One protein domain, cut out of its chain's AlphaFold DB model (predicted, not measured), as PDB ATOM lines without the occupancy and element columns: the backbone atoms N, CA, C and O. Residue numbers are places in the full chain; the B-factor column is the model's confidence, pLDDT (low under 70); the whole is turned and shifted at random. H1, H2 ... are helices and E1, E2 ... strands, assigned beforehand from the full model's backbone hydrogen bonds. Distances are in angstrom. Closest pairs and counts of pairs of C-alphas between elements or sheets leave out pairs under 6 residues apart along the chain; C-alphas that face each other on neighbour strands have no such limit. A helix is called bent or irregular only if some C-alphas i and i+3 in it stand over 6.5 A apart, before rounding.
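AT A GLANCE: This is residues 2 to 129 of the 130 residues of an uncharacterized protein of Flavobacteriales bacterium (UniProt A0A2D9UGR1). A five-stranded sheet, E2 E1 E3 E4 E5, curls round the helix H3 on one of its faces, and H2 only grazes this sheet. A free arm, residues 2 to 26 with the helix H1, sticks out from the body and makes the length. The printed part has 128 residues, in the order H1 H2 E1 E2 E3 E4 E5 H3; the sheet is mixed and the class is mixed, helices and strands. The whole is loose, with a radius of gyration of the C-alphas of 19.6 A and spans of 68 by 40 by 30 A.

IN THESE COORDINATES: H1, residues 2 to 16, begins at C-alpha 2 (-136.021, -7.189, -23.321) and is 22.6 A long. H2 is residues 34 to 45, 15.6 A. E1, residues 53 to 61, is 26.0 A long and E2, residues 66 to 75, 26.8 A. E3 is residues 86 to 91, E4 100 to 104 and E5 110 to 113. H3, residues 116 to 128, is 19.6 A long, ends at C-alpha 128 (-81.660, -32.760, -38.008), and is irregular: C-alphas 117 and 120 are 7.2 A apart.

HOW THE PARTS SIT: H1 is apart from H2 and not on the sheet. E1 and E2 form an antiparallel hairpin, with N 55 and O 73 at 2.8 A. E1 and E3 are parallel, with N 56 and O 88 at 2.8 A. E3 E4 E5 form a meander, each strand the antiparallel neighbour of the one before, with N 89 and O 102 at 2.8 A and N 103 and O 111 at 2.8 A. H3 on one face makes two layers, helix and sheet; its closest C-alphas to E4 are those of Phe 122 and Val 102, 7.4 A. O i to N i+4 pairs are within hydrogen-bond range in 9 of 11 for H1, 5 of 8 for H2 and 7 of 9 for H3.

THE WHOLE: The C-alphas farthest apart, of Lys 2 and His 63, are 69.6 A apart. The printed part has no cut; the link from H1 to H2, 17 residues, is long. The pLDDT is under 70 in residues 2 to 51 and 76 to 85.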
ATOM      1  N   LYS A   2    -136.752  -5.898 -23.229       54.66
ATOM      2  CA  LYS A   2    -136.021  -7.189 -23.321       54.66
ATOM      3  C   LYS A   2    -134.911  -7.283 -24.395       54.66
ATOM      4  O   LYS A   2    -134.029  -8.121 -24.272       54.66
ATOM      5  N   LYS A   3    -134.917  -6.426 -25.427       53.69
ATOM      6  CA  LYS A   3    -133.940  -6.483 -26.541       53.69
ATOM      7  C   LYS A   3    -132.537  -5.980 -26.159       53.69
ATOM      8  O   LYS A   3    -131.552  -6.460 -26.704       53.69
ATOM      9  N   TYR A   4    -132.442  -5.073 -25.186       66.56
ATOM     10  CA  TYR A   4    -131.159  -4.516 -24.739       66.56
ATOM     11  C   TYR A   4    -130.389  -5.466 -23.812       66.56
ATOM     12  O   TYR A   4    -129.164  -5.473 -23.833       66.56
ATOM     13  N   ALA A   5    -131.089  -6.332 -23.070       65.81
ATOM     14  CA  ALA A   5    -130.457  -7.333 -22.208       65.81
ATOM     15  C   ALA A   5    -129.652  -8.371 -23.012       65.81
ATOM     16  O   ALA A   5    -128.568  -8.767 -22.598       65.81
ATOM     17  N   PHE A   6    -130.145  -8.759 -24.192       65.31
ATOM     18  CA  PHE A   6    -129.447  -9.706 -25.064       65.31
ATOM     19  C   PHE A   6    -128.170  -9.099 -25.667       65.31
ATOM     20  O   PHE A   6    -127.137  -9.759 -25.733       65.31
ATOM     21  N   LEU A   7    -128.214  -7.814 -26.035       64.06
ATOM     22  CA  LEU A   7    -127.054  -7.083 -26.553       64.06
ATOM     23  C   LEU A   7    -125.950  -6.920 -25.499       64.06
ATOM     24  O   LEU A   7    -124.776  -7.101 -25.814       64.06
ATOM     25  N   ILE A   8    -126.320  -6.651 -24.244       65.88
ATOM     26  CA  ILE A   8    -125.362  -6.552 -23.133       65.88
ATOM     27  C   ILE A   8    -124.721  -7.920 -22.846       65.88
ATOM     28  O   ILE A   8    -123.509  -7.993 -22.663       65.88
ATOM     29  N   PHE A   9    -125.498  -9.009 -22.899       65.19
ATOM     30  CA  PHE A   9    -124.987 -10.365 -22.674       65.19
ATOM     31  C   PHE A   9    -123.966 -10.800 -23.743       65.19
ATOM     32  O   PHE A   9    -122.917 -11.359 -23.420       65.19
ATOM     33  N   VAL A  10    -124.217 -10.480 -25.018       65.06
ATOM     34  CA  VAL A  10    -123.275 -10.769 -26.115       65.06
ATOM     35  C   VAL A  10    -121.990  -9.939 -25.985       65.06
ATOM     36  O   VAL A  10    -120.898 -10.461 -26.214       65.06
ATOM     37  N   LEU A  11    -122.083  -8.681 -25.542       58.28
ATOM     38  CA  LEU A  11    -120.916  -7.808 -25.369       58.28
ATOM     39  C   LEU A  11    -120.014  -8.242 -24.193       58.28
ATOM     40  O   LEU A  11    -118.788  -8.123 -24.274       58.28
ATOM     41  N   THR A  12    -120.590  -8.811 -23.128       58.47
ATOM     42  CA  THR A  12    -119.815  -9.364 -22.000       58.47
ATOM     43  C   THR A  12    -119.047 -10.639 -22.354       58.47
ATOM     44  O   THR A  12    -117.975 -10.877 -21.805       58.47
ATOM     45  N   ILE A  13    -119.528 -11.433 -23.317       59.66
ATOM     46  CA  ILE A  13    -118.816 -12.644 -23.762       59.66
ATOM     47  C   ILE A  13    -117.556 -12.271 -24.557       59.66
ATOM     48  O   ILE A  13    -116.524 -12.913 -24.404       59.66
ATOM     49  N   ILE A  14    -117.604 -11.205 -25.362       57.88
ATOM     50  CA  ILE A  14    -116.479 -10.813 -26.228       57.88
ATOM     51  C   ILE A  14    -115.325 -10.199 -25.414       57.88
ATOM     52  O   ILE A  14    -114.153 -10.412 -25.729       57.88
ATOM     53  N   THR A  15    -115.629  -9.488 -24.328       54.12
ATOM     54  CA  THR A  15    -114.610  -8.845 -23.477       54.12
ATOM     55  C   THR A  15    -113.950  -9.805 -22.481       54.12
ATOM     56  O   THR A  15    -112.806  -9.577 -22.093       54.12
ATOM     57  N   ALA A  16    -114.580 -10.936 -22.145       51.75
ATOM     58  CA  ALA A  16    -113.977 -11.952 -21.276       51.75
ATOM     59  C   ALA A  16    -112.787 -12.699 -21.920       51.75
ATOM     60  O   ALA A  16    -111.945 -13.244 -21.207       51.75
ATOM     61  N   PHE A  17    -112.669 -12.703 -23.254       52.12
ATOM     62  CA  PHE A  17    -111.588 -13.413 -23.955       52.12
ATOM     63  C   PHE A  17    -110.301 -12.599 -24.154       52.12
ATOM     64  O   PHE A  17    -109.300 -13.161 -24.594       52.12
ATOM     65  N   SER A  18    -110.285 -11.304 -23.827       47.84
ATOM     66  CA  SER A  18    -109.105 -10.443 -24.039       47.84
ATOM     67  C   SER A  18    -108.238 -10.235 -22.790       47.84
ATOM     68  O   SER A  18    -107.177  -9.621 -22.881       47.84
ATOM     69  N   ALA A  19    -108.614 -10.814 -21.647       50.03
ATOM     70  CA  ALA A  19    -107.856 -10.735 -20.398       50.03
ATOM     71  C   ALA A  19    -107.113 -12.045 -20.070       50.03
ATOM     72  O   ALA A  19    -107.267 -12.607 -18.991       50.03
ATOM     73  N   PHE A  20    -106.277 -12.536 -20.988       44.84
ATOM     74  CA  PHE A  20    -105.210 -13.472 -20.627       44.84
ATOM     75  C   PHE A  20    -103.874 -12.921 -21.109       44.84
ATOM     76  O   PHE A  20    -103.535 -12.958 -22.291       44.84
ATOM     77  N   GLY A  21    -103.146 -12.359 -20.146       40.03
ATOM     78  CA  GLY A  21    -101.822 -11.798 -20.334       40.03
ATOM     79  C   GLY A  21    -100.814 -12.831 -20.830       40.03
ATOM     80  O   GLY A  21    -100.833 -14.002 -20.447       40.03
ATOM     81  N   GLN A  22     -99.892 -12.350 -21.661       40.47
ATOM     82  CA  GLN A  22     -98.623 -13.010 -21.922       40.47
ATOM     83  C   GLN A  22     -97.874 -13.169 -20.596       40.47
ATOM     84  O   GLN A  22     -97.391 -12.198 -20.018       40.47
ATOM     85  N   LYS A  23     -97.770 -14.409 -20.122       30.58
ATOM     86  CA  LYS A  23     -96.696 -14.825 -19.226       30.58
ATOM     87  C   LYS A  23     -95.931 -15.949 -19.896       30.58
ATOM     88  O   LYS A  23     -96.509 -16.940 -20.343       30.58
ATOM     89  N   ASP A  24     -94.630 -15.730 -19.977       36.91
ATOM     90  CA  ASP A  24     -93.641 -16.670 -20.454       36.91
ATOM     91  C   ASP A  24     -93.783 -18.042 -19.782       36.91
ATOM     92  O   ASP A  24     -94.012 -18.158 -18.579       36.91
ATOM     93  N   CYS A  25     -93.601 -19.079 -20.602       42.03
ATOM     94  CA  CYS A  25     -93.327 -20.462 -20.215       42.03
ATOM     95  C   CYS A  25     -94.378 -21.160 -19.325       42.03
ATOM     96  O   CYS A  25     -94.178 -21.247 -18.118       42.03
ATOM     97  N   ASN A  26     -95.400 -21.823 -19.897       30.50
ATOM     98  CA  ASN A  26     -95.817 -23.137 -19.375       30.50
ATOM     99  C   ASN A  26     -96.792 -23.944 -20.246       30.50
ATOM    100  O   ASN A  26     -97.626 -23.421 -20.980       30.50
ATOM    101  N   TYR A  27     -96.658 -25.261 -20.096       45.59
ATOM    102  CA  TYR A  27     -97.602 -26.312 -20.465       45.59
ATOM    103  C   TYR A  27     -99.077 -25.917 -20.292       45.59
ATOM    104  O   TYR A  27     -99.501 -25.597 -19.185       45.59
ATOM    105  N   SER A  28     -99.880 -26.123 -21.338       31.17
ATOM    106  CA  SER A  28    -101.331 -26.264 -21.210       31.17
ATOM    107  C   SER A  28    -101.749 -27.670 -21.635       31.17
ATOM    108  O   SER A  28    -101.393 -28.168 -22.704       31.17
ATOM    109  N   ASN A  29    -102.434 -28.335 -20.714       41.50
ATOM    110  CA  ASN A  29    -102.913 -29.701 -20.769       41.50
ATOM    111  C   ASN A  29    -104.395 -29.647 -21.168       41.50
ATOM    112  O   ASN A  29    -105.250 -29.727 -20.300       41.50
ATOM    113  N   ASN A  30    -104.696 -29.510 -22.461       34.19
ATOM    114  CA  ASN A  30    -106.070 -29.578 -22.974       34.19
ATOM    115  C   ASN A  30    -106.252 -30.858 -23.802       34.19
ATOM    116  O   ASN A  30    -106.403 -30.837 -25.024       34.19
ATOM    117  N   ASN A  31    -106.204 -31.996 -23.107       48.56
ATOM    118  CA  ASN A  31    -106.575 -33.307 -23.635       48.56
ATOM    119  C   ASN A  31    -108.104 -33.411 -23.708       48.56
ATOM    120  O   ASN A  31    -108.708 -33.871 -22.749       48.56
ATOM    121  N   PHE A  32    -108.718 -32.987 -24.816       45.03
ATOM    122  CA  PHE A  32    -109.982 -33.579 -25.298       45.03
ATOM    123  C   PHE A  32    -110.336 -33.101 -26.715       45.03
ATOM    124  O   PHE A  32    -110.779 -33.885 -27.546       45.03
ATOM    125  N   LEU A  33    -110.070 -31.831 -27.038       39.75
ATOM    126  CA  LEU A  33    -110.486 -31.244 -28.321       39.75
ATOM    127  C   LEU A  33    -109.490 -31.448 -29.473       39.75
ATOM    128  O   LEU A  33    -109.862 -31.318 -30.635       39.75
ATOM    129  N   THR A  34    -108.248 -31.850 -29.198       45.22
ATOM    130  CA  THR A  34    -107.234 -32.138 -30.231       45.22
ATOM    131  C   THR A  34    -107.519 -33.400 -31.055       45.22
ATOM    132  O   THR A  34    -106.942 -33.565 -32.126       45.22
ATOM    133  N   GLY A  35    -108.436 -34.271 -30.614       40.97
ATOM    134  CA  GLY A  35    -108.856 -35.456 -31.375       40.97
ATOM    135  C   GLY A  35    -109.733 -35.142 -32.591       40.97
ATOM    136  O   GLY A  35    -109.632 -35.831 -33.600       40.97
ATOM    137  N   ILE A  36    -110.536 -34.075 -32.531       42.88
ATOM    138  CA  ILE A  36    -111.425 -33.662 -33.631       42.88
ATOM    139  C   ILE A  36    -110.644 -32.846 -34.670       42.88
ATOM    140  O   ILE A  36    -110.822 -33.019 -35.876       42.88
ATOM    141  N   PHE A  37    -109.681 -32.036 -34.223       43.97
ATOM    142  CA  PHE A  37    -108.790 -31.318 -35.136       43.97
ATOM    143  C   PHE A  37    -107.830 -32.240 -35.891       43.97
ATOM    144  O   PHE A  37    -107.423 -31.886 -36.990       43.97
ATOM    145  N   ALA A  38    -107.524 -33.441 -35.394       50.41
ATOM    146  CA  ALA A  38    -106.734 -34.397 -36.166       50.41
ATOM    147  C   ALA A  38    -107.421 -34.795 -37.487       50.41
ATOM    148  O   ALA A  38    -106.715 -35.034 -38.453       50.41
ATOM    149  N   GLY A  39    -108.760 -34.818 -37.559       40.06
ATOM    150  CA  GLY A  39    -109.505 -35.092 -38.799       40.06
ATOM    151  C   GLY A  39    -109.711 -33.859 -39.686       40.06
ATOM    152  O   GLY A  39    -109.611 -33.952 -40.906       40.06
ATOM    153  N   ILE A  40    -109.936 -32.687 -39.083       41.88
ATOM    154  CA  ILE A  40    -110.200 -31.434 -39.815       41.88
ATOM    155  C   ILE A  40    -108.902 -30.818 -40.371       41.88
ATOM    156  O   ILE A  40    -108.904 -30.263 -41.468       41.88
ATOM    157  N   ILE A  41    -107.765 -30.997 -39.687       48.94
ATOM    158  CA  ILE A  41    -106.463 -30.504 -40.159       48.94
ATOM    159  C   ILE A  41    -106.020 -31.226 -41.439       48.94
ATOM    160  O   ILE A  41    -105.297 -30.625 -42.222       48.94
ATOM    161  N   PHE A  42    -106.458 -32.457 -41.730       47.44
ATOM    162  CA  PHE A  42    -106.090 -33.081 -43.008       47.44
ATOM    163  C   PHE A  42    -106.751 -32.393 -44.206       47.44
ATOM    164  O   PHE A  42    -106.052 -32.136 -45.181       47.44
ATOM    165  N   ASN A  43    -108.027 -31.998 -44.128       40.50
ATOM    166  CA  ASN A  43    -108.706 -31.366 -45.268       40.50
ATOM    167  C   ASN A  43    -108.234 -29.929 -45.549       40.50
ATOM    168  O   ASN A  43    -108.142 -29.552 -46.710       40.50
ATOM    169  N   GLU A  44    -107.852 -29.153 -44.530       42.53
ATOM    170  CA  GLU A  44    -107.270 -27.806 -44.723       42.53
ATOM    171  C   GLU A  44    -105.757 -27.832 -45.044       42.53
ATOM    172  O   GLU A  44    -105.192 -26.850 -45.520       42.53
ATOM    173  N   VAL A  45    -105.058 -28.950 -44.804       48.53
ATOM    174  CA  VAL A  45    -103.630 -29.124 -45.158       48.53
ATOM    175  C   VAL A  45    -103.434 -29.552 -46.616       48.53
ATOM    176  O   VAL A  45    -102.341 -29.359 -47.148       48.53
ATOM    177  N   PHE A  46    -104.479 -30.055 -47.278       46.59
ATOM    178  CA  PHE A  46    -104.514 -30.255 -48.730       46.59
ATOM    179  C   PHE A  46    -105.030 -29.024 -49.489       46.59
ATOM    180  O   PHE A  46    -105.498 -29.150 -50.619       46.59
ATOM    181  N   ASP A  47    -104.887 -27.825 -48.922       42.03
ATOM    182  CA  ASP A  47    -104.905 -26.595 -49.710       42.03
ATOM    183  C   ASP A  47    -103.613 -26.550 -50.558       42.03
ATOM    184  O   ASP A  47    -102.585 -25.966 -50.207       42.03
ATOM    185  N   ILE A  48    -103.649 -27.331 -51.642       45.34
ATOM    186  CA  ILE A  48    -102.572 -27.669 -52.588       45.34
ATOM    187  C   ILE A  48    -102.131 -26.447 -53.418       45.34
ATOM    188  O   ILE A  48    -101.145 -26.506 -54.153       45.34
ATOM    189  N   ASN A  49    -102.782 -25.297 -53.254       45.50
ATOM    190  CA  ASN A  49    -102.460 -24.093 -54.000       45.50
ATOM    191  C   ASN A  49    -101.406 -23.228 -53.276       45.50
ATOM    192  O   ASN A  49    -101.707 -22.405 -52.416       45.50
ATOM    193  N   ASN A  50    -100.150 -23.361 -53.720       50.53
ATOM    194  CA  ASN A  50     -99.080 -22.341 -53.677       50.53
ATOM    195  C   ASN A  50     -98.209 -22.157 -52.420       50.53
ATOM    196  O   ASN A  50     -97.386 -21.233 -52.397       50.53
ATOM    197  N   ASN A  51     -98.290 -23.018 -51.403       61.28
ATOM    198  CA  ASN A  51     -97.433 -22.888 -50.217       61.28
ATOM    199  C   ASN A  51     -96.259 -23.880 -50.229       61.28
ATOM    200  O   ASN A  51     -96.454 -25.079 -50.390       61.28
ATOM    201  N   HIS A  52     -95.034 -23.388 -50.020       71.88
ATOM    202  CA  HIS A  52     -93.844 -24.233 -49.882       71.88
ATOM    203  C   HIS A  52     -93.969 -25.101 -48.627       71.88
ATOM    204  O   HIS A  52     -94.041 -24.580 -47.507       71.88
ATOM    205  N   TYR A  53     -93.969 -26.422 -48.800       80.00
ATOM    206  CA  TYR A  53     -94.064 -27.352 -47.684       80.00
ATOM    207  C   TYR A  53     -93.067 -28.506 -47.789       80.00
ATOM    208  O   TYR A  53     -92.696 -28.960 -48.872       80.00
ATOM    209  N   GLN A  54     -92.652 -28.993 -46.623       86.94
ATOM    210  CA  GLN A  54     -91.796 -30.157 -46.459       86.94
ATOM    211  C   GLN A  54     -92.512 -31.191 -45.597       86.94
ATOM    212  O   GLN A  54     -92.891 -30.917 -44.461       86.94
ATOM    213  N   GLN A  55     -92.686 -32.391 -46.136       90.19
ATOM    214  CA  GLN A  55     -93.259 -33.530 -45.434       90.19
ATOM    215  C   GLN A  55     -92.164 -34.540 -45.089       90.19
ATOM    216  O   GLN A  55     -91.349 -34.910 -45.932       90.19
ATOM    217  N   MET A  56     -92.149 -35.005 -43.844       94.00
ATOM    218  CA  MET A  56     -91.255 -36.058 -43.372       94.00
ATOM    219  C   MET A  56     -92.070 -37.210 -42.799       94.00
ATOM    220  O   MET A  56     -93.005 -36.998 -42.029       94.00
ATOM    221  N   TYR A  57     -91.669 -38.431 -43.116       95.75
ATOM    222  CA  TYR A  57     -92.208 -39.640 -42.516       95.75
ATOM    223  C   TYR A  57     -91.094 -40.395 -41.799       95.75
ATOM    224  O   TYR A  57     -90.056 -40.710 -42.391       95.75
ATOM    225  N   PHE A  58     -91.315 -40.672 -40.521       96.50
ATOM    226  CA  PHE A  58     -90.402 -41.405 -39.663       96.50
ATOM    227  C   PHE A  58     -91.041 -42.723 -39.227       96.50
ATOM    228  O   PHE A  58     -91.981 -42.708 -38.434       96.50
ATOM    229  N   SER A  59     -90.489 -43.850 -39.678       96.62
ATOM    230  CA  SER A  59     -90.914 -45.169 -39.207       96.62
ATOM    231  C   SER A  59     -90.193 -45.582 -37.936       96.62
ATOM    232  O   SER A  59     -89.011 -45.272 -37.720       96.62
ATOM    233  N   TYR A  60     -90.919 -46.288 -37.079       96.88
ATOM    234  CA  TYR A  60     -90.385 -46.840 -35.851       96.88
ATOM    235  C   TYR A  60     -89.639 -48.142 -36.152       96.88
ATOM    236  O   TYR A  60     -90.075 -48.983 -36.934       96.88
ATOM    237  N   LYS A  61     -88.459 -48.308 -35.554       96.19
ATOM    238  CA  LYS A  61     -87.634 -49.511 -35.689       96.19
ATOM    239  C   LYS A  61     -87.570 -50.213 -34.329       96.19
ATOM    240  O   LYS A  61     -86.758 -49.795 -33.498       96.19
ATOM    241  N   PRO A  62     -88.370 -51.281 -34.103       92.38
ATOM    242  CA  PRO A  62     -88.486 -51.939 -32.798       92.38
ATOM    243  C   PRO A  62     -87.147 -52.414 -32.235       92.38
ATOM    244  O   PRO A  62     -86.810 -52.102 -31.100       92.38
ATOM    245  N   HIS A  63     -86.323 -53.052 -33.071       94.12
ATOM    246  CA  HIS A  63     -85.000 -53.561 -32.691       94.12
ATOM    247  C   HIS A  63     -84.020 -52.477 -32.197       94.12
ATOM    248  O   HIS A  63     -83.060 -52.787 -31.505       94.12
ATOM    249  N   LYS A  64     -84.238 -51.205 -32.559       92.69
ATOM    250  CA  LYS A  64     -83.401 -50.059 -32.157       92.69
ATOM    251  C   LYS A  64     -84.114 -49.100 -31.213       92.69
ATOM    252  O   LYS A  64     -83.540 -48.057 -30.903       92.69
ATOM    253  N   ASN A  65     -85.364 -49.393 -30.845       92.69
ATOM    254  CA  ASN A  65     -86.239 -48.505 -30.083       92.69
ATOM    255  C   ASN A  65     -86.150 -47.037 -30.556       92.69
ATOM    256  O   ASN A  65     -85.923 -46.109 -29.777       92.69
ATOM    257  N   SER A  66     -86.186 -46.819 -31.876       95.00
ATOM    258  CA  SER A  66     -85.960 -45.485 -32.432       95.00
ATOM    259  C   SER A  66     -86.657 -45.255 -33.762       95.00
ATOM    260  O   SER A  66     -86.887 -46.170 -34.549       95.00
ATOM    261  N   TRP A  67     -86.951 -43.984 -34.022       96.38
ATOM    262  CA  TRP A  67     -87.525 -43.518 -35.277       96.38
ATOM    263  C   TRP A  67     -86.437 -43.170 -36.287       96.38
ATOM    264  O   TRP A  67     -85.472 -42.455 -35.967       96.38
ATOM    265  N   ARG A  68     -86.610 -43.631 -37.524       95.12
ATOM    266  CA  ARG A  68     -85.731 -43.328 -38.657       95.12
ATOM    267  C   ARG A  68     -86.548 -42.692 -39.770       95.12
ATOM    268  O   ARG A  68     -87.672 -43.106 -40.015       95.12
ATOM    269  N   ILE A  69     -85.976 -41.685 -40.428       95.31
ATOM    270  CA  ILE A  69     -86.610 -41.089 -41.600       95.31
ATOM    271  C   ILE A  69     -86.679 -42.136 -42.710       95.31
ATOM    272  O   ILE A  69     -85.689 -42.811 -42.994       95.31
ATOM    273  N   GLU A  70     -87.860 -42.290 -43.282       92.44
ATOM    274  CA  GLU A  70     -88.118 -43.227 -44.370       92.44
ATOM    275  C   GLU A  70     -88.473 -42.482 -45.651       92.44
ATOM    276  O   GLU A  70     -87.991 -42.845 -46.718       92.44
ATOM    277  N   LYS A  71     -89.261 -41.405 -45.548       87.62
ATOM    278  CA  LYS A  71     -89.609 -40.560 -46.694       87.62
ATOM    279  C   LYS A  71     -89.454 -39.089 -46.330       87.62
ATOM    280  O   LYS A  71     -89.827 -38.675 -45.231       87.62
ATOM    281  N   LYS A  72     -88.911 -38.307 -47.258       88.56
ATOM    282  CA  LYS A  72     -88.832 -36.845 -47.191       88.56
ATOM    283  C   LYS A  72     -89.295 -36.301 -48.535       88.56
ATOM    284  O   LYS A  72     -88.699 -36.623 -49.556       88.56
ATOM    285  N   PHE A  73     -90.348 -35.497 -48.516       83.88
ATOM    286  CA  PHE A  73     -90.864 -34.795 -49.682       83.88
ATOM    287  C   PHE A  73     -90.711 -33.304 -49.442       83.88
ATOM    288  O   PHE A  73     -91.131 -32.796 -48.403       83.88
ATOM    289  N   THR A  74     -90.133 -32.604 -50.403       81.88
ATOM    290  CA  THR A  74     -90.036 -31.151 -50.365       81.88
ATOM    291  C   THR A  74     -90.652 -30.634 -51.648       81.88
ATOM    292  O   THR A  74     -90.165 -30.949 -52.730       81.88
ATOM    293  N   ASN A  75     -91.731 -29.862 -51.532       72.19
ATOM    294  CA  ASN A  75     -92.277 -29.145 -52.671       72.19
ATOM    295  C   ASN A  75     -91.605 -27.769 -52.733       72.19
ATOM    296  O   ASN A  75     -91.973 -26.844 -52.005       72.19
ATOM    297  N   ASN A  76     -90.565 -27.675 -53.561       62.88
ATOM    298  CA  ASN A  76     -89.895 -26.421 -53.868       62.88
ATOM    299  C   ASN A  76     -90.401 -25.919 -55.218       62.88
ATOM    300  O   ASN A  76     -89.887 -26.309 -56.263       62.88
ATOM    301  N   THR A  77     -91.371 -25.010 -55.201       58.41
ATOM    302  CA  THR A  77     -91.588 -24.130 -56.350       58.41
ATOM    303  C   THR A  77     -90.315 -23.302 -56.570       58.41
ATOM    304  O   THR A  77     -89.825 -22.701 -55.611       58.41
ATOM    305  N   PRO A  78     -89.742 -23.259 -57.781       48.28
ATOM    306  CA  PRO A  78     -88.524 -22.510 -58.060       48.28
ATOM    307  C   PRO A  78     -88.855 -21.016 -58.122       48.28
ATOM    308  O   PRO A  78     -89.064 -20.458 -59.192       48.28
ATOM    309  N   VAL A  79     -88.971 -20.356 -56.969       48.12
ATOM    310  CA  VAL A  79     -89.159 -18.904 -56.916       48.12
ATOM    311  C   VAL A  79     -88.270 -18.323 -55.824       48.12
ATOM    312  O   VAL A  79     -88.378 -18.670 -54.653       48.12
ATOM    313  N   PHE A  80     -87.396 -17.426 -56.274       45.56
ATOM    314  CA  PHE A  80     -86.283 -16.706 -55.648       45.56
ATOM    315  C   PHE A  80     -86.541 -15.934 -54.333       45.56
ATOM    316  O   PHE A  80     -85.767 -15.047 -53.988       45.56
ATOM    317  N   PHE A  81     -87.586 -16.233 -53.561       48.47
ATOM    318  CA  PHE A  81     -87.918 -15.449 -52.370       48.47
ATOM    319  C   PHE A  81     -88.173 -16.324 -51.153       48.47
ATOM    320  O   PHE A  81     -88.814 -17.363 -51.266       48.47
ATOM    321  N   ASN A  82     -87.692 -15.832 -50.003       52.28
ATOM    322  CA  ASN A  82     -87.820 -16.291 -48.611       52.28
ATOM    323  C   ASN A  82     -89.255 -16.672 -48.176       52.28
ATOM    324  O   ASN A  82     -89.795 -16.144 -47.198       52.28
ATOM    325  N   LYS A  83     -89.921 -17.577 -48.893       54.34
ATOM    326  CA  LYS A  83     -91.237 -18.073 -48.529       54.34
ATOM    327  C   LYS A  83     -91.064 -19.058 -47.388       54.34
ATOM    328  O   LYS A  83     -90.379 -20.068 -47.473       54.34
ATOM    329  N   LYS A  84     -91.692 -18.693 -46.279       60.84
ATOM    330  CA  LYS A  84     -91.731 -19.439 -45.029       60.84
ATOM    331  C   LYS A  84     -92.202 -20.879 -45.284       60.84
ATOM    332  O   LYS A  84     -93.327 -21.078 -45.731       60.84
ATOM    333  N   HIS A  85     -91.342 -21.854 -44.992       68.56
ATOM    334  CA  HIS A  85     -91.602 -23.272 -45.233       68.56
ATOM    335  C   HIS A  85     -92.455 -23.876 -44.113       68.56
ATOM    336  O   HIS A  85     -92.061 -23.850 -42.944       68.56
ATOM    337  N   LYS A  86     -93.597 -24.471 -44.465       83.00
ATOM    338  CA  LYS A  86     -94.361 -25.315 -43.537       83.00
ATOM    339  C   LYS A  86     -93.715 -26.692 -43.479       83.00
ATOM    340  O   LYS A  86     -93.523 -27.322 -44.514       83.00
ATOM    341  N   VAL A  87     -93.417 -27.196 -42.289       83.75
ATOM    342  CA  VAL A  87     -92.865 -28.548 -42.121       83.75
ATOM    343  C   VAL A  87     -93.894 -29.404 -41.418       83.75
ATOM    344  O   VAL A  87     -94.395 -29.010 -40.373       83.75
ATOM    345  N   VAL A  88     -94.179 -30.580 -41.962       89.38
ATOM    346  CA  VAL A  88     -95.054 -31.579 -41.350       89.38
ATOM    347  C   VAL A  88     -94.275 -32.880 -41.236       89.38
ATOM    348  O   VAL A  88     -93.849 -33.449 -42.235       89.38
ATOM    349  N   ALA A  89     -94.070 -33.362 -40.019       93.12
ATOM    350  CA  ALA A  89     -93.389 -34.613 -39.738       93.12
ATOM    351  C   ALA A  89     -94.336 -35.585 -39.035       93.12
ATOM    352  O   ALA A  89     -94.873 -35.281 -37.972       93.12
ATOM    353  N   ARG A  90     -94.513 -36.763 -39.628       95.19
ATOM    354  CA  ARG A  90     -95.287 -37.879 -39.085       95.19
ATOM    355  C   ARG A  90     -94.333 -38.920 -38.510       95.19
ATOM    356  O   ARG A  90     -93.368 -39.297 -39.173       95.19
ATOM    357  N   PHE A  91     -94.607 -39.379 -37.299       95.62
ATOM    358  CA  PHE A  91     -93.859 -40.426 -36.611       95.62
ATOM    359  C   PHE A  91     -94.791 -41.598 -36.329       95.62
ATOM    360  O   PHE A  91     -95.802 -41.430 -35.651       95.62
ATOM    361  N   GLU A  92     -94.418 -42.771 -36.824       94.94
ATOM    362  CA  GLU A  92     -95.152 -44.014 -36.598       94.94
ATOM    363  C   GLU A  92     -95.287 -44.317 -35.101       94.94
ATOM    364  O   GLU A  92     -94.311 -44.219 -34.344       94.94
ATOM    365  N   ASN A  93     -96.487 -44.680 -34.660       93.69
ATOM    366  CA  ASN A  93     -96.702 -45.094 -33.285       93.69
ATOM    367  C   ASN A  93     -96.213 -46.540 -33.072       93.69
ATOM    368  O   ASN A  93     -96.725 -47.452 -33.720       93.69
ATOM    369  N   PRO A  94     -95.289 -46.795 -32.127       91.50
ATOM    370  CA  PRO A  94     -94.756 -48.136 -31.878       91.50
ATOM    371  C   PRO A  94     -95.813 -49.157 -31.432       91.50
ATOM    372  O   PRO A  94     -95.569 -50.354 -31.525       91.50
ATOM    373  N   TYR A  95     -96.965 -48.693 -30.942       90.81
ATOM    374  CA  TYR A  95     -98.061 -49.532 -30.455       90.81
ATOM    375  C   TYR A  95     -99.210 -49.680 -31.467       90.81
ATOM    376  O   TYR A  95    -100.260 -50.208 -31.119       90.81
ATOM    377  N   GLY A  96     -99.058 -49.176 -32.698       84.38
ATOM    378  CA  GLY A  96    -100.088 -49.284 -33.742       84.38
ATOM    379  C   GLY A  96    -101.326 -48.399 -33.534       84.38
ATOM    380  O   GLY A  96    -102.303 -48.529 -34.266       84.38
ATOM    381  N   HIS A  97    -101.309 -47.493 -32.550       89.38
ATOM    382  CA  HIS A  97    -102.335 -46.455 -32.398       89.38
ATOM    383  C   HIS A  97    -102.117 -45.299 -33.388       89.38
ATOM    384  O   HIS A  97    -101.285 -45.372 -34.287       89.38
ATOM    385  N   ARG A  98    -102.843 -44.188 -33.192       90.06
ATOM    386  CA  ARG A  98    -102.638 -42.953 -33.958       90.06
ATOM    387  C   ARG A  98    -101.166 -42.539 -33.937       90.06
ATOM    388  O   ARG A  98    -100.549 -42.462 -32.870       90.06
ATOM    389  N   ASP A  99    -100.653 -42.236 -35.122       92.94
ATOM    390  CA  ASP A  99     -99.317 -41.689 -35.310       92.94
ATOM    391  C   ASP A  99     -99.167 -40.308 -34.685       92.94
ATOM    392  O   ASP A  99    -100.132 -39.575 -34.464       92.94
ATOM    393  N   PHE A 100     -97.922 -39.948 -34.411       93.88
ATOM    394  CA  PHE A 100     -97.598 -38.659 -33.835       93.88
ATOM    395  C   PHE A 100     -97.251 -37.651 -34.917       93.88
ATOM    396  O   PHE A 100     -96.594 -37.979 -35.908       93.88
ATOM    397  N   PHE A 101     -97.618 -36.395 -34.688       93.19
ATOM    398  CA  PHE A 101     -97.384 -35.328 -35.650       93.19
ATOM    399  C   PHE A 101     -96.590 -34.189 -35.030       93.19
ATOM    400  O   PHE A 101     -96.816 -33.775 -33.894       93.19
ATOM    401  N   VAL A 102     -95.648 -33.662 -35.802       92.69
ATOM    402  CA  VAL A 102     -94.884 -32.465 -35.474       92.69
ATOM    403  C   VAL A 102     -94.964 -31.522 -36.653       92.69
ATOM    404  O   VAL A 102     -94.541 -31.862 -37.751       92.69
ATOM    405  N   THR A 103     -95.495 -30.332 -36.419       90.38
ATOM    406  CA  THR A 103     -95.658 -29.308 -37.443       90.38
ATOM    407  C   THR A 103     -94.877 -28.060 -37.057       90.38
ATOM    408  O   THR A 103     -94.932 -27.615 -35.911       90.38
ATOM    409  N   ILE A 104     -94.149 -27.490 -38.013       89.12
ATOM    410  CA  ILE A 104     -93.553 -26.159 -37.914       89.12
ATOM    411  C   ILE A 104     -94.331 -25.279 -38.878       89.12
ATOM    412  O   ILE A 104     -94.351 -25.537 -40.083       89.12
ATOM    413  N   ASN A 105     -95.025 -24.279 -38.347       85.19
ATOM    414  CA  ASN A 105     -95.761 -23.352 -39.192       85.19
ATOM    415  C   ASN A 105     -94.813 -22.348 -39.865       85.19
ATOM    416  O   ASN A 105     -93.636 -22.233 -39.530       85.19
ATOM    417  N   ASN A 106     -95.366 -21.536 -40.759       80.75
ATOM    418  CA  ASN A 106     -94.627 -20.502 -41.481       80.75
ATOM    419  C   ASN A 106     -93.973 -19.452 -40.551       80.75
ATOM    420  O   ASN A 106     -93.088 -18.708 -40.958       80.75
ATOM    421  N   ARG A 107     -94.400 -19.351 -39.288       82.31
ATOM    422  CA  ARG A 107     -93.821 -18.442 -38.286       82.31
ATOM    423  C   ARG A 107     -92.714 -19.107 -37.456       82.31
ATOM    424  O   ARG A 107     -92.223 -18.486 -36.522       82.31
ATOM    425  N   GLY A 108     -92.345 -20.355 -37.751       82.88
ATOM    426  CA  GLY A 108     -91.376 -21.129 -36.970       82.88
ATOM    427  C   GLY A 108     -91.935 -21.684 -35.654       82.88
ATOM    428  O   GLY A 108     -91.182 -22.216 -34.839       82.88
ATOM    429  N   GLN A 109     -93.246 -21.576 -35.419       86.56
ATOM    430  CA  GLN A 109     -93.873 -22.094 -34.207       86.56
ATOM    431  C   GLN A 109     -94.097 -23.599 -34.336       86.56
ATOM    432  O   GLN A 109     -94.571 -24.094 -35.360       86.56
ATOM    433  N   TRP A 110     -93.777 -24.309 -33.258       89.44
ATOM    434  CA  TRP A 110     -93.887 -25.758 -33.175       89.44
ATOM    435  C   TRP A 110     -95.245 -26.166 -32.618       89.44
ATOM    436  O   TRP A 110     -95.619 -25.752 -31.523       89.44
ATOM    437  N   GLN A 111     -95.927 -27.052 -33.327       90.25
ATOM    438  CA  GLN A 111     -97.137 -27.733 -32.880       90.25
ATOM    439  C   GLN A 111     -96.841 -29.231 -32.827       90.25
ATOM    440  O   GLN A 111     -96.315 -29.789 -33.789       90.25
ATOM    441  N   LEU A 112     -97.108 -29.876 -31.691       91.44
ATOM    442  CA  LEU A 112     -96.825 -31.297 -31.494       91.44
ATOM    443  C   LEU A 112     -98.068 -32.014 -30.983       91.44
ATOM    444  O   LEU A 112     -98.607 -31.642 -29.944       91.44
ATOM    445  N   ASP A 113     -98.455 -33.068 -31.688       91.50
ATOM    446  CA  ASP A 113     -99.431 -34.056 -31.248       91.50
ATOM    447  C   ASP A 113     -98.682 -35.344 -30.892       91.50
ATOM    448  O   ASP A 113     -98.531 -36.258 -31.708       91.50
ATOM    449  N   CYS A 114     -98.082 -35.363 -29.699       90.44
ATOM    450  CA  CYS A 114     -97.340 -36.514 -29.194       90.44
ATOM    451  C   CYS A 114     -97.233 -36.521 -27.658       90.44
ATOM    452  O   CYS A 114     -97.386 -35.479 -27.010       90.44
ATOM    453  N   PRO A 115     -96.909 -37.675 -27.042       92.75
ATOM    454  CA  PRO A 115     -96.589 -37.749 -25.627       92.75
ATOM    455  C   PRO A 115     -95.445 -36.812 -25.242       92.75
ATOM    456  O   PRO A 115     -94.390 -36.765 -25.875       92.75
ATOM    457  N   LYS A 116     -95.616 -36.142 -24.104       91.06
ATOM    458  CA  LYS A 116     -94.686 -35.163 -23.521       91.06
ATOM    459  C   LYS A 116     -93.225 -35.630 -23.459       91.06
ATOM    460  O   LYS A 116     -92.314 -34.849 -23.724       91.06
ATOM    461  N   LYS A 117     -93.002 -36.919 -23.183       93.56
ATOM    462  CA  LYS A 117     -91.667 -37.544 -23.116       93.56
ATOM    463  C   LYS A 117     -90.943 -37.583 -24.474       93.56
ATOM    464  O   LYS A 117     -89.717 -37.566 -24.510       93.56
ATOM    465  N   LEU A 118     -91.683 -37.605 -25.586       92.94
ATOM    466  CA  LEU A 118     -91.143 -37.731 -26.945       92.94
ATOM    467  C   LEU A 118     -90.896 -36.379 -27.627       92.94
ATOM    468  O   LEU A 118     -90.161 -36.319 -28.611       92.94
ATOM    469  N   VAL A 119     -91.427 -35.280 -27.083       93.81
ATOM    470  CA  VAL A 119     -91.327 -33.924 -27.657       93.81
ATOM    471  C   VAL A 119     -89.884 -33.542 -27.992       93.81
ATOM    472  O   VAL A 119     -89.588 -33.157 -29.124       93.81
ATOM    473  N   LYS A 120     -88.960 -33.671 -27.030       95.69
ATOM    474  CA  LYS A 120     -87.546 -33.300 -27.225       95.69
ATOM    475  C   LYS A 120     -86.877 -34.167 -28.296       95.69
ATOM    476  O   LYS A 120     -86.113 -33.655 -29.114       95.69
ATOM    477  N   LEU A 121     -87.188 -35.464 -28.306       95.81
ATOM    478  CA  LEU A 121     -86.663 -36.417 -29.281       95.81
ATOM    479  C   LEU A 121     -87.143 -36.078 -30.695       95.81
ATOM    480  O   LEU A 121     -86.328 -35.999 -31.615       95.81
ATOM    481  N   PHE A 122     -88.443 -35.843 -30.865       95.62
ATOM    482  CA  PHE A 122     -89.030 -35.554 -32.169       95.62
ATOM    483  C   PHE A 122     -88.568 -34.206 -32.707       95.62
ATOM    484  O   PHE A 122     -88.134 -34.154 -33.853       95.62
ATOM    485  N   LYS A 123     -88.526 -33.148 -31.881       95.12
ATOM    486  CA  LYS A 123     -87.942 -31.856 -32.287       95.12
ATOM    487  C   LYS A 123     -86.524 -32.026 -32.824       95.12
ATOM    488  O   LYS A 123     -86.243 -31.585 -33.932       95.12
ATOM    489  N   LYS A 124     -85.661 -32.745 -32.095       96.00
ATOM    490  CA  LYS A 124     -84.280 -33.018 -32.520       96.00
ATOM    491  C   LYS A 124     -84.220 -33.791 -33.843       96.00
ATOM    492  O   LYS A 124     -83.381 -33.497 -34.689       96.00
ATOM    493  N   LYS A 125     -85.094 -34.786 -34.033       95.19
ATOM    494  CA  LYS A 125     -85.167 -35.582 -35.270       95.19
ATOM    495  C   LYS A 125     -85.637 -34.746 -36.457       95.19
ATOM    496  O   LYS A 125     -85.022 -34.848 -37.512       95.19
ATOM    497  N   VAL A 126     -86.665 -33.918 -36.279       93.38
ATOM    498  CA  VAL A 126     -87.140 -32.995 -37.319       93.38
ATOM    499  C   VAL A 126     -86.044 -31.993 -37.659       93.38
ATOM    500  O   VAL A 126     -85.649 -31.931 -38.813       93.38
ATOM    501  N   GLN A 127     -85.474 -31.301 -36.666       92.12
ATOM    502  CA  GLN A 127     -84.408 -30.311 -36.867       92.12
ATOM    503  C   GLN A 127     -83.196 -30.872 -37.609       92.12
ATOM    504  O   GLN A 127     -82.665 -30.206 -38.482       92.12
ATOM    505  N   LYS A 128     -82.778 -32.108 -37.307       92.88
ATOM    506  CA  LYS A 128     -81.660 -32.760 -38.008       92.88
ATOM    507  C   LYS A 128     -81.930 -32.980 -39.507       92.88
ATOM    508  O   LYS A 128     -80.987 -33.197 -40.258       92.88
ATOM    509  N   ASN A 129     -83.196 -33.007 -39.921       88.00
ATOM    510  CA  ASN A 129     -83.607 -33.295 -41.293       88.00
ATOM    511  C   ASN A 129     -84.263 -32.099 -41.993       88.00
ATOM    512  O   ASN A 129     -84.747 -32.284 -43.112       88.00
TER     513      ASN A 129